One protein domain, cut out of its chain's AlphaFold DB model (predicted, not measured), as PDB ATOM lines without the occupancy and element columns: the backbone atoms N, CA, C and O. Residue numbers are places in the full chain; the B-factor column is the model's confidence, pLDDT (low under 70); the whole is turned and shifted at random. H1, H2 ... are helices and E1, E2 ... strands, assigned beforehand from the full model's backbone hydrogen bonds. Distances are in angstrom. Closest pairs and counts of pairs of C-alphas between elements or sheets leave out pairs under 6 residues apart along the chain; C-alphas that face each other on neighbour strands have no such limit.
ATOM      1  N   ILE A  14      13.337 -50.048   8.094       91.19
ATOM      2  CA  ILE A  14      14.388 -49.071   8.367       91.19
ATOM      3  C   ILE A  14      14.866 -48.515   7.035       91.19
ATOM      4  O   ILE A  14      15.201 -49.267   6.125       91.19
ATOM      5  N   ARG A  15      14.947 -47.192   6.923       92.94
ATOM      6  CA  ARG A  15      15.593 -46.524   5.792       92.94
ATOM      7  C   ARG A  15      16.753 -45.694   6.303       92.94
ATOM      8  O   ARG A  15      16.576 -44.850   7.173       92.94
ATOM      9  N   VAL A  16      17.929 -45.900   5.734       92.75
ATOM     10  CA  VAL A  16      19.109 -45.080   5.998       92.75
ATOM     11  C   VAL A  16      19.404 -44.269   4.749       92.75
ATOM     12  O   VAL A  16      19.553 -44.817   3.661       92.75
ATOM     13  N   GLU A  17      19.485 -42.956   4.902       94.31
ATOM     14  CA  GLU A  17      19.874 -42.048   3.835       94.31
ATOM     15  C   GLU A  17      21.236 -41.444   4.144       94.31
ATOM     16  O   GLU A  17      21.423 -40.815   5.186       94.31
ATOM     17  N   ARG A  18      22.180 -41.614   3.221       90.94
ATOM     18  CA  ARG A  18      23.521 -41.038   3.288       90.94
ATOM     19  C   ARG A  18      23.691 -40.035   2.155       90.94
ATOM     20  O   ARG A  18      23.446 -40.357   0.996       90.94
ATOM     21  N   ALA A  19      24.070 -38.807   2.494       90.00
ATOM     22  CA  ALA A  19      24.305 -37.735   1.531       90.00
ATOM     23  C   ALA A  19      25.581 -36.967   1.902       90.00
ATOM     24  O   ALA A  19      25.581 -36.097   2.775       90.00
ATOM     25  N   GLY A  20      26.696 -37.291   1.247       84.94
ATOM     26  CA  GLY A  20      28.009 -36.792   1.663       84.94
ATOM     27  C   GLY A  20      28.327 -37.202   3.117       84.94
ATOM     28  O   GLY A  20      28.322 -38.398   3.405       84.94
ATOM     29  N   PRO A  21      28.617 -36.257   4.038       85.44
ATOM     30  CA  PRO A  21      28.873 -36.572   5.446       85.44
ATOM     31  C   PRO A  21      27.593 -36.743   6.284       85.44
ATOM     32  O   PRO A  21      27.680 -37.114   7.450       85.44
ATOM     33  N   GLU A  22      26.418 -36.434   5.731       88.12
ATOM     34  CA  GLU A  22      25.156 -36.470   6.466       88.12
ATOM     35  C   GLU A  22      24.544 -37.870   6.430       88.12
ATOM     36  O   GLU A  22      24.492 -38.516   5.378       88.12
ATOM     37  N   VAL A  23      24.041 -38.316   7.583       90.94
ATOM     38  CA  VAL A  23      23.318 -39.580   7.738       90.94
ATOM     39  C   VAL A  23      21.984 -39.292   8.409       90.94
ATOM     40  O   VAL A  23      21.944 -38.681   9.474       90.94
ATOM     41  N   ARG A  24      20.894 -39.749   7.794       92.06
ATOM     42  CA  ARG A  24      19.542 -39.708   8.361       92.06
ATOM     43  C   ARG A  24      19.003 -41.123   8.435       92.06
ATOM     44  O   ARG A  24      19.127 -41.891   7.482       92.06
ATOM     45  N   VAL A  25      18.416 -41.470   9.570       91.25
ATOM     46  CA  VAL A  25      17.835 -42.794   9.803       91.25
ATOM     47  C   VAL A  25      16.343 -42.614   9.990       91.25
ATOM     48  O   VAL A  25      15.917 -41.730  10.726       91.25
ATOM     49  N   PHE A  26      15.558 -43.444   9.320       91.38
ATOM     50  CA  PHE A  26      14.112 -43.448   9.409       91.38
ATOM     51  C   PHE A  26      13.643 -44.824   9.863       91.38
ATOM     52  O   PHE A  26      14.050 -45.833   9.286       91.38
ATOM     53  N   PHE A  27      12.756 -44.861  10.852       89.19
ATOM     54  CA  PHE A  27      12.071 -46.074  11.288       89.19
ATOM     55  C   PHE A  27      10.591 -45.918  10.947       89.19
ATOM     56  O   PHE A  27       9.961 -44.939  11.338       89.19
ATOM     57  N   ASN A  28      10.047 -46.838  10.151       87.50
ATOM     58  CA  ASN A  28       8.651 -46.823   9.694       87.50
ATOM     59  C   ASN A  28       8.222 -45.477   9.072       87.50
ATOM     60  O   ASN A  28       7.084 -45.038   9.215       87.50
ATOM     61  N   GLY A  29       9.157 -44.802   8.392       87.62
ATOM     62  CA  GLY A  29       8.945 -43.499   7.752       87.62
ATOM     63  C   GLY A  29       9.175 -42.273   8.645       87.62
ATOM     64  O   GLY A  29       9.290 -41.173   8.109       87.62
ATOM     65  N   ALA A  30       9.311 -42.430   9.965       89.12
ATOM     66  CA  ALA A  30       9.640 -41.335  10.879       89.12
ATOM     67  C   ALA A  30      11.159 -41.156  11.002       89.12
ATOM     68  O   ALA A  30      11.891 -42.130  11.138       89.12
ATOM     69  N   GLU A  31      11.647 -39.916  10.966       90.94
ATOM     70  CA  GLU A  31      13.075 -39.603  11.098       90.94
ATOM     71  C   GLU A  31      13.553 -39.710  12.553       90.94
ATOM     72  O   GLU A  31      12.856 -39.312  13.481       90.94
ATOM     73  N   PHE A  32      14.741 -40.269  12.769       88.06
ATOM     74  CA  PHE A  32      15.411 -40.311  14.065       88.06
ATOM     75  C   PHE A  32      16.075 -38.955  14.387       88.06
ATOM     76  O   PHE A  32      16.739 -38.401  13.509       88.06
ATOM     77  N   PRO A  33      15.994 -38.444  15.633       87.38
ATOM     78  CA  PRO A  33      15.450 -39.089  16.830       87.38
ATOM     79  C   PRO A  33      13.919 -39.038  16.922       87.38
ATOM     80  O   PRO A  33      13.311 -37.978  16.819       87.38
ATOM     81  N   HIS A  34      13.302 -40.187  17.199       81.94
ATOM     82  CA  HIS A  34      11.891 -40.300  17.574       81.94
ATOM     83  C   HIS A  34      11.683 -41.509  18.497       81.94
ATOM     84  O   HIS A  34      12.568 -42.354  18.641       81.94
ATOM     85  N   ALA A  35      10.516 -41.587  19.136       81.50
ATOM     86  CA  ALA A  35      10.170 -42.702  20.009       81.50
ATOM     87  C   ALA A  35       9.919 -43.979  19.191       81.50
ATOM     88  O   ALA A  35       8.975 -44.041  18.408       81.50
ATOM     89  N   ILE A  36      10.755 -44.993  19.396       78.06
ATOM     90  CA  ILE A  36      10.611 -46.316  18.784       78.06
ATOM     91  C   ILE A  36       9.930 -47.281  19.757       78.06
ATOM     92  O   ILE A  36      10.137 -47.196  20.969       78.06
ATOM     93  N   ASP A  37       9.122 -48.201  19.228       77.31
ATOM     94  CA  ASP A  37       8.541 -49.278  20.030       77.31
ATOM     95  C   ASP A  37       9.659 -50.173  20.592       77.31
ATOM     96  O   ASP A  37      10.512 -50.681  19.859       77.31
ATOM     97  N   GLN A  38       9.641 -50.381  21.910       73.06
ATOM     98  CA  GLN A  38      10.614 -51.195  22.636       73.06
ATOM     99  C   GLN A  38      10.629 -52.652  22.164       73.06
ATOM    100  O   GLN A  38      11.657 -53.315  22.276       73.06
ATOM    101  N   SER A  39       9.521 -53.155  21.610       76.50
ATOM    102  CA  SER A  39       9.409 -54.551  21.172       76.50
ATOM    103  C   SER A  39      10.372 -54.937  20.035       76.50
ATOM    104  O   SER A  39      10.602 -56.131  19.812       76.50
ATOM    105  N   ALA A  40      10.947 -53.945  19.343       70.12
ATOM    106  CA  ALA A  40      11.886 -54.104  18.233       70.12
ATOM    107  C   ALA A  40      13.349 -53.782  18.601       70.12
ATOM    108  O   ALA A  40      14.228 -53.855  17.736       70.12
ATOM    109  N   VAL A  41      13.622 -53.421  19.861       79.44
ATOM    110  CA  VAL A  41      14.925 -52.919  20.309       79.44
ATOM    111  C   VAL A  41      15.596 -53.906  21.251       79.44
ATOM    112  O   VAL A  41      15.038 -54.292  22.276       79.44
ATOM    113  N   PHE A  42      16.842 -54.252  20.945       82.19
ATOM    114  CA  PHE A  42      17.733 -54.918  21.884       82.19
ATOM    115  C   PHE A  42      18.798 -53.932  22.367       82.19
ATOM    116  O   PHE A  42      19.553 -53.374  21.564       82.19
ATOM    117  N   LEU A  43      18.838 -53.713  23.682       82.44
ATOM    118  CA  LEU A  43      19.796 -52.835  24.343       82.44
ATOM    119  C   LEU A  43      20.881 -53.678  25.010       82.44
ATOM    120  O   LEU A  43      20.587 -54.496  25.880       82.44
ATOM    121  N   HIS A  44      22.134 -53.437  24.638       83.94
ATOM    122  CA  HIS A  44      23.290 -54.001  25.324       83.94
ATOM    123  C   HIS A  44      24.121 -52.876  25.939       83.94
ATOM    124  O   HIS A  44      24.509 -51.933  25.242       83.94
ATOM    125  N   VAL A  45      24.391 -52.982  27.240       81.62
ATOM    126  CA  VAL A  45      25.206 -52.023  27.992       81.62
ATOM    127  C   VAL A  45      26.495 -52.719  28.407       81.62
ATOM    128  O   VAL A  45      26.456 -53.681  29.170       81.62
ATOM    129  N   SER A  46      27.627 -52.235  27.896       82.06
ATOM    130  CA  SER A  46      28.950 -52.656  28.361       82.06
ATOM    131  C   SER A  46      29.381 -51.745  29.505       82.06
ATOM    132  O   SER A  46      29.376 -50.524  29.357       82.06
ATOM    133  N   ALA A  47      29.709 -52.339  30.653       75.75
ATOM    134  CA  ALA A  47      30.152 -51.635  31.858       75.75
ATOM    135  C   ALA A  47      31.679 -51.728  32.032       75.75
ATOM    136  O   ALA A  47      32.180 -52.107  33.089       75.75
ATOM    137  N   ASP A  48      32.416 -51.440  30.964       83.44
ATOM    138  CA  ASP A  48      33.868 -51.286  30.957       83.44
ATOM    139  C   ASP A  48      34.289 -49.854  31.354       83.44
ATOM    140  O   ASP A  48      33.449 -49.000  31.640       83.44
ATOM    141  N   GLU A  49      35.597 -49.564  31.372       72.50
ATOM    142  CA  GLU A  49      36.139 -48.232  31.722       72.50
ATOM    143  C   GLU A  49      35.586 -47.091  30.841       72.50
ATOM    144  O   GLU A  49      35.685 -45.917  31.203       72.50
ATOM    145  N   ARG A  50      34.984 -47.421  29.690       82.06
ATOM    146  CA  ARG A  50      34.256 -46.495  28.818       82.06
ATOM    147  C   ARG A  50      32.872 -47.062  28.503       82.06
ATOM    148  O   ARG A  50      32.724 -47.735  27.483       82.06
ATOM    149  N   PRO A  51      31.854 -46.770  29.329       81.12
ATOM    150  CA  PRO A  51      30.540 -47.365  29.157       81.12
ATOM    151  C   PRO A  51      29.992 -47.062  27.765       81.12
ATOM    152  O   PRO A  51      29.923 -45.906  27.340       81.12
ATOM    153  N   SER A  52      29.601 -48.117  27.056       84.19
ATOM    154  CA  SER A  52      29.038 -48.028  25.713       84.19
ATOM    155  C   SER A  52      27.642 -48.638  25.676       84.19
ATOM    156  O   SER A  52      27.353 -49.657  26.309       84.19
ATOM    157  N   VAL A  53      26.757 -47.983  24.924       81.69
ATOM    158  CA  VAL A  53      25.390 -48.441  24.685       81.69
ATOM    159  C   VAL A  53      25.285 -48.854  23.228       81.69
ATOM    160  O   VAL A  53      25.475 -48.036  22.331       81.69
ATOM    161  N   THR A  54      24.976 -50.127  22.996       84.25
ATOM    162  CA  THR A  54      24.687 -50.647  21.657       84.25
ATOM    163  C   THR A  54      23.187 -50.873  21.522       84.25
ATOM    164  O   THR A  54      22.594 -51.620  22.302       84.25
ATOM    165  N   ILE A  55      22.583 -50.228  20.523       82.12
ATOM    166  CA  ILE A  55      21.168 -50.370  20.175       82.12
ATOM    167  C   ILE A  55      21.094 -51.191  18.889       82.12
ATOM    168  O   ILE A  55      21.573 -50.751  17.846       82.12
ATOM    169  N   THR A  56      20.491 -52.377  18.962       84.75
ATOM    170  CA  THR A  56      20.173 -53.184  17.776       84.75
ATOM    171  C   THR A  56      18.677 -53.094  17.516       84.75
ATOM    172  O   THR A  56      17.884 -53.422  18.397       84.75
ATOM    173  N   VAL A  57      18.295 -52.645  16.319       83.06
ATOM    174  CA  VAL A  57      16.890 -52.548  15.903       83.06
ATOM    175  C   VAL A  57      16.632 -53.556  14.795       83.06
ATOM    176  O   VAL A  57      17.347 -53.573  13.793       83.06
ATOM    177  N   PHE A  58      15.618 -54.397  14.980       83.50
ATOM    178  CA  PHE A  58      15.213 -55.386  13.986       83.50
ATOM    179  C   PHE A  58      14.112 -54.826  13.086       83.50
ATOM    180  O   PHE A  58      13.235 -54.099  13.540       83.50
ATOM    181  N   ALA A  59      14.172 -55.173  11.803       86.75
ATOM    182  CA  ALA A  59      13.196 -54.775  10.801       86.75
ATOM    183  C   ALA A  59      13.038 -55.888   9.764       86.75
ATOM    184  O   ALA A  59      13.977 -56.639   9.499       86.75
ATOM    185  N   GLU A  60      11.855 -55.983   9.162       89.00
ATOM    186  CA  GLU A  60      11.584 -56.908   8.058       89.00
ATOM    187  C   GLU A  60      12.318 -56.477   6.784       89.00
ATOM    188  O   GLU A  60      12.714 -57.308   5.966       89.00
ATOM    189  N   ARG A  61      12.521 -55.164   6.625       89.62
ATOM    190  CA  ARG A  61      13.198 -54.568   5.479       89.62
ATOM    191  C   ARG A  61      14.129 -53.443   5.913       89.62
ATOM    192  O   ARG A  61      13.771 -52.614   6.747       89.62
ATOM    193  N   VAL A  62      15.302 -53.390   5.287       90.50
ATOM    194  CA  VAL A  62      16.263 -52.297   5.451       90.50
ATOM    195  C   VAL A  62      16.641 -51.756   4.076       90.50
ATOM    196  O   VAL A  62      17.175 -52.493   3.251       90.50
ATOM    197  N   ASP A  63      16.368 -50.477   3.836       92.38
ATOM    198  CA  ASP A  63      16.740 -49.771   2.609       92.38
ATOM    199  C   ASP A  63      17.898 -48.803   2.884       92.38
ATOM    200  O   ASP A  63      17.836 -47.981   3.802       92.38
ATOM    201  N   LEU A  64      18.941 -48.855   2.054       90.88
ATOM    202  CA  LEU A  64      20.045 -47.894   2.067       90.88
ATOM    203  C   LEU A  64      19.986 -47.035   0.804       90.88
ATOM    204  O   LEU A  64      20.104 -47.543  -0.308       90.88
ATOM    205  N   VAL A  65      19.837 -45.725   0.983       90.75
ATOM    206  CA  VAL A  65      19.909 -44.735  -0.095       90.75
ATOM    207  C   VAL A  65      21.204 -43.954   0.077       90.75
ATOM    208  O   VAL A  65      21.335 -43.187   1.027       90.75
ATOM    209  N   ASP A  66      22.161 -44.154  -0.826       88.25
ATOM    210  CA  ASP A  66      23.469 -43.492  -0.775       88.25
ATOM    211  C   ASP A  66      23.623 -42.485  -1.923       88.25
ATOM    212  O   ASP A  66      23.263 -42.755  -3.070       88.25
ATOM    213  N   SER A  67      24.152 -41.309  -1.604       83.44
ATOM    214  CA  SER A  67      24.442 -40.232  -2.542       83.44
ATOM    215  C   SER A  67      25.786 -39.601  -2.201       83.44
ATOM    216  O   SER A  67      26.009 -39.093  -1.101       83.44
ATOM    217  N   VAL A  68      26.668 -39.541  -3.201       72.75
ATOM    218  CA  VAL A  68      27.971 -38.867  -3.091       72.75
ATOM    219  C   VAL A  68      27.800 -37.346  -2.977       72.75
ATOM    220  O   VAL A  68      28.606 -36.663  -2.345       72.75
ATOM    221  N   ALA A  69      26.731 -36.798  -3.561       72.12
ATOM    222  CA  ALA A  69      26.433 -35.375  -3.490       72.12
ATOM    223  C   ALA A  69      25.864 -35.003  -2.113       72.12
ATOM    224  O   ALA A  69      24.961 -35.675  -1.603       72.12
ATOM    225  N   ARG A  70      26.357 -33.892  -1.542       70.50
ATOM    226  CA  ARG A  70      25.742 -33.270  -0.359       70.50
ATOM    227  C   ARG A  70      24.305 -32.885  -0.683       70.50
ATOM    228  O   ARG A  70      24.026 -32.377  -1.773       70.50
ATOM    229  N   ARG A  71      23.408 -33.058   0.288       71.12
ATOM    230  CA  ARG A  71      22.084 -32.455   0.186       71.12
ATOM    231  C   ARG A  71      22.234 -30.939   0.152       71.12
ATOM    232  O   ARG A  71      23.014 -30.342   0.888       71.12
ATOM    233  N   VAL A  72      21.517 -30.328  -0.780       72.69
ATOM    234  CA  VAL A  72      21.409 -28.877  -0.868       72.69
ATOM    235  C   VAL A  72      20.124 -28.509  -0.151       72.69
ATOM    236  O   VAL A  72      19.066 -29.029  -0.508       72.69
ATOM    237  N   ASP A  73      20.241 -27.642   0.847       77.06
ATOM    238  CA  ASP A  73      19.107 -27.067   1.564       77.06
ATOM    239  C   ASP A  73      18.096 -26.448   0.580       77.06
ATOM    240  O   ASP A  73      18.495 -25.837  -0.421       77.06
ATOM    241  N   GLU A  74      16.798 -26.608   0.842       75.94
ATOM    242  CA  GLU A  74      15.747 -25.994   0.028       75.94
ATOM    243  C   GLU A  74      15.876 -24.466  -0.004       75.94
ATOM    244  O   GLU A  74      15.675 -23.877  -1.069       75.94
ATOM    245  N   ASP A  75      16.347 -23.837   1.076       74.06
ATOM    246  CA  ASP A  75      16.608 -22.395   1.116       74.06
ATOM    247  C   ASP A  75      17.737 -22.002   0.160       74.06
ATOM    248  O   ASP A  75      17.651 -21.015  -0.579       74.06
ATOM    249  N   ARG A  76      18.790 -22.825   0.079       75.75
ATOM    250  CA  ARG A  76      19.884 -22.623  -0.885       75.75
ATOM    251  C   ARG A  76      19.424 -22.858  -2.316       75.75
ATOM    252  O   ARG A  76      19.841 -22.123  -3.212       75.75
ATOM    253  N   LYS A  77      18.549 -23.839  -2.553       82.56
ATOM    254  CA  LYS A  77      17.937 -24.046  -3.874       82.56
ATOM    255  C   LYS A  77      17.034 -22.877  -4.255       82.56
ATOM    256  O   LYS A  77      17.012 -22.490  -5.422       82.56
ATOM    257  N   ALA A  78      16.279 -22.320  -3.310       80.88
ATOM    258  CA  ALA A  78      15.435 -21.152  -3.532       80.88
ATOM    259  C   ALA A  78      16.281 -19.913  -3.862       80.88
ATOM    260  O   ALA A  78      16.032 -19.257  -4.872       80.88
ATOM    261  N   ALA A  79      17.347 -19.661  -3.097       82.88
ATOM    262  CA  ALA A  79      18.285 -18.570  -3.353       82.88
ATOM    263  C   ALA A  79      18.988 -18.707  -4.715       82.88
ATOM    264  O   ALA A  79      19.076 -17.738  -5.468       82.88
ATOM    265  N   ALA A  80      19.434 -19.915  -5.076       84.31
ATOM    266  CA  ALA A  80      20.036 -20.178  -6.382       84.31
ATOM    267  C   ALA A  80      19.041 -19.949  -7.532       84.31
ATOM    268  O   ALA A  80      19.393 -19.327  -8.533       84.31
ATOM    269  N   ARG A  81      17.783 -20.392  -7.374       86.62
ATOM    270  CA  ARG A  81      16.702 -20.128  -8.339       86.62
ATOM    271  C   ARG A  81      16.448 -18.629  -8.503       86.62
ATOM    272  O   ARG A  81      16.402 -18.150  -9.633       86.62
ATOM    273  N   ALA A  82      16.351 -17.885  -7.401       85.31
ATOM    274  CA  ALA A  82      16.165 -16.435  -7.425       85.31
ATOM    275  C   ALA A  82      17.346 -15.709  -8.095       85.31
ATOM    276  O   ALA A  82      17.148 -14.822  -8.926       85.31
ATOM    277  N   TYR A  83      18.580 -16.125  -7.798       84.75
ATOM    278  CA  TYR A  83      19.775 -15.564  -8.423       84.75
ATOM    279  C   TYR A  83      19.805 -15.820  -9.935       84.75
ATOM    280  O   TYR A  83      20.018 -14.883 -10.704       84.75
ATOM    281  N   LEU A  84      19.533 -17.051 -10.379       86.88
ATOM    282  CA  LEU A  84      19.476 -17.389 -11.805       86.88
ATOM    283  C   LEU A  84      18.385 -16.594 -12.535       86.88
ATOM    284  O   LEU A  84      18.650 -16.056 -13.608       86.88
ATOM    285  N   ALA A  85      17.206 -16.435 -11.927       84.88
ATOM    286  CA  ALA A  85      16.142 -15.595 -12.474       84.88
ATOM    287  C   ALA A  85      16.578 -14.124 -12.621       84.88
ATOM    288  O   ALA A  85      16.277 -13.492 -13.630       84.88
ATOM    289  N   SER A  86      17.359 -13.593 -11.671       81.06
ATOM    290  CA  SER A  86      17.871 -12.211 -11.719       81.06
ATOM    291  C   SER A  86      18.934 -11.965 -12.799       81.06
ATOM    292  O   SER A  86      19.199 -10.820 -13.164       81.06
ATOM    293  N   LYS A  87      19.568 -13.031 -13.304       80.00
ATOM    294  CA  LYS A  87      20.610 -12.976 -14.342       80.00
ATOM    295  C   LYS A  87      20.107 -13.397 -15.723       80.00
ATOM    296  O   LYS A  87      20.886 -13.349 -16.673       80.00
ATOM    297  N   ALA A  88      18.835 -13.781 -15.849       74.44
ATOM    298  CA  ALA A  88      18.238 -14.112 -17.134       74.44
ATOM    299  C   ALA A  88      18.253 -12.874 -18.064       74.44
ATOM    300  O   ALA A  88      17.833 -11.787 -17.644       74.44
TER     301      ALA A  88
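What this domain is: This is residues 14 to 88 of the 95 residues of an uncharacterized protein of Allonocardiopsis opalescens (UniProt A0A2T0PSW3). Three pieces are strung out in a row: a small sheet of three strands, E2, E1 and E5, lies between a two-stranded hairpin, E3 and E4, at one end and a single helix, H1, which sticks out with residues 73 to 88 at the other end. The arm made by H1 gives much of the length, and the pieces do not fold back into one ball. The printed part has 75 residues, with the named elements in the order E1 E2 E3 E4 E5 H1, and its class is mixed, helices and strands. The three-stranded sheet has the order E2, E1, E5 and is mixed; the sheet of E3 and E4 is antiparallel. The whole is extended, with a radius of gyration of the C-alphas of 18.8 A, and it is elongated, spanning 61 by 33 by 22 A.

Where its parts are: Find C-alpha 14 at (14.388, -49.071, 8.367); from there E1 runs through residues 14 to 19 over 16.5 A. E2 follows at residues 22 to 27, 16.9 A long. Go on past residues 28 to 40, which hold no named element, to E3 at residues 41 to 46, 16.2 A, beginning at C-alpha 41 at (14.925, -52.919, 20.309). E4 takes residues 52 to 57, 16.3 A, and E5 residues 61 to 67, 19.9 A. H1 covers residues 74 to 87, 20.0 A, and ends at C-alpha 87 at (20.610, -12.976, -14.342).

How they stand to each other: Begin at E1, the inner strand of its sheet. E1 and E2 form a hairpin, antiparallel at 166 degrees between their directions; look at N 17 and O 24, 2.8 A apart and within hydrogen-bond range. On E5, parallel to E1 at 6 degrees, N 65 is 2.8 A from O 16, and the C-alphas of Arg 15 and Asp 63, which face each other, are 4.7 A apart. Just after E2, residues 30 to 31 pair antiparallel with residues 26 to 27 of E2. E3 and E4 form the second hairpin, antiparallel at 163 degrees, with N 42 and O 56 at 2.9 A. E3 is apart from E1, E2 and E5, and E4 is apart from them too. H1 is not on the three-stranded sheet, with 0 pairs of C-alphas within 10 A; every O i to N i+4 pair in it is within hydrogen-bond range.

The domain as a whole: The two C-alphas farthest apart are those of Ala 47 and Ala 88, at 62.9 A. Without the stretch that stands free, residues 73 to 88, the body of 59 residues spans 40 by 28 by 17 A. The printed part has no cut. The link from E2 to E3 is long, with 13 residues. The mean pLDDT of the printed part is 83.5, and no printed residue is under 70.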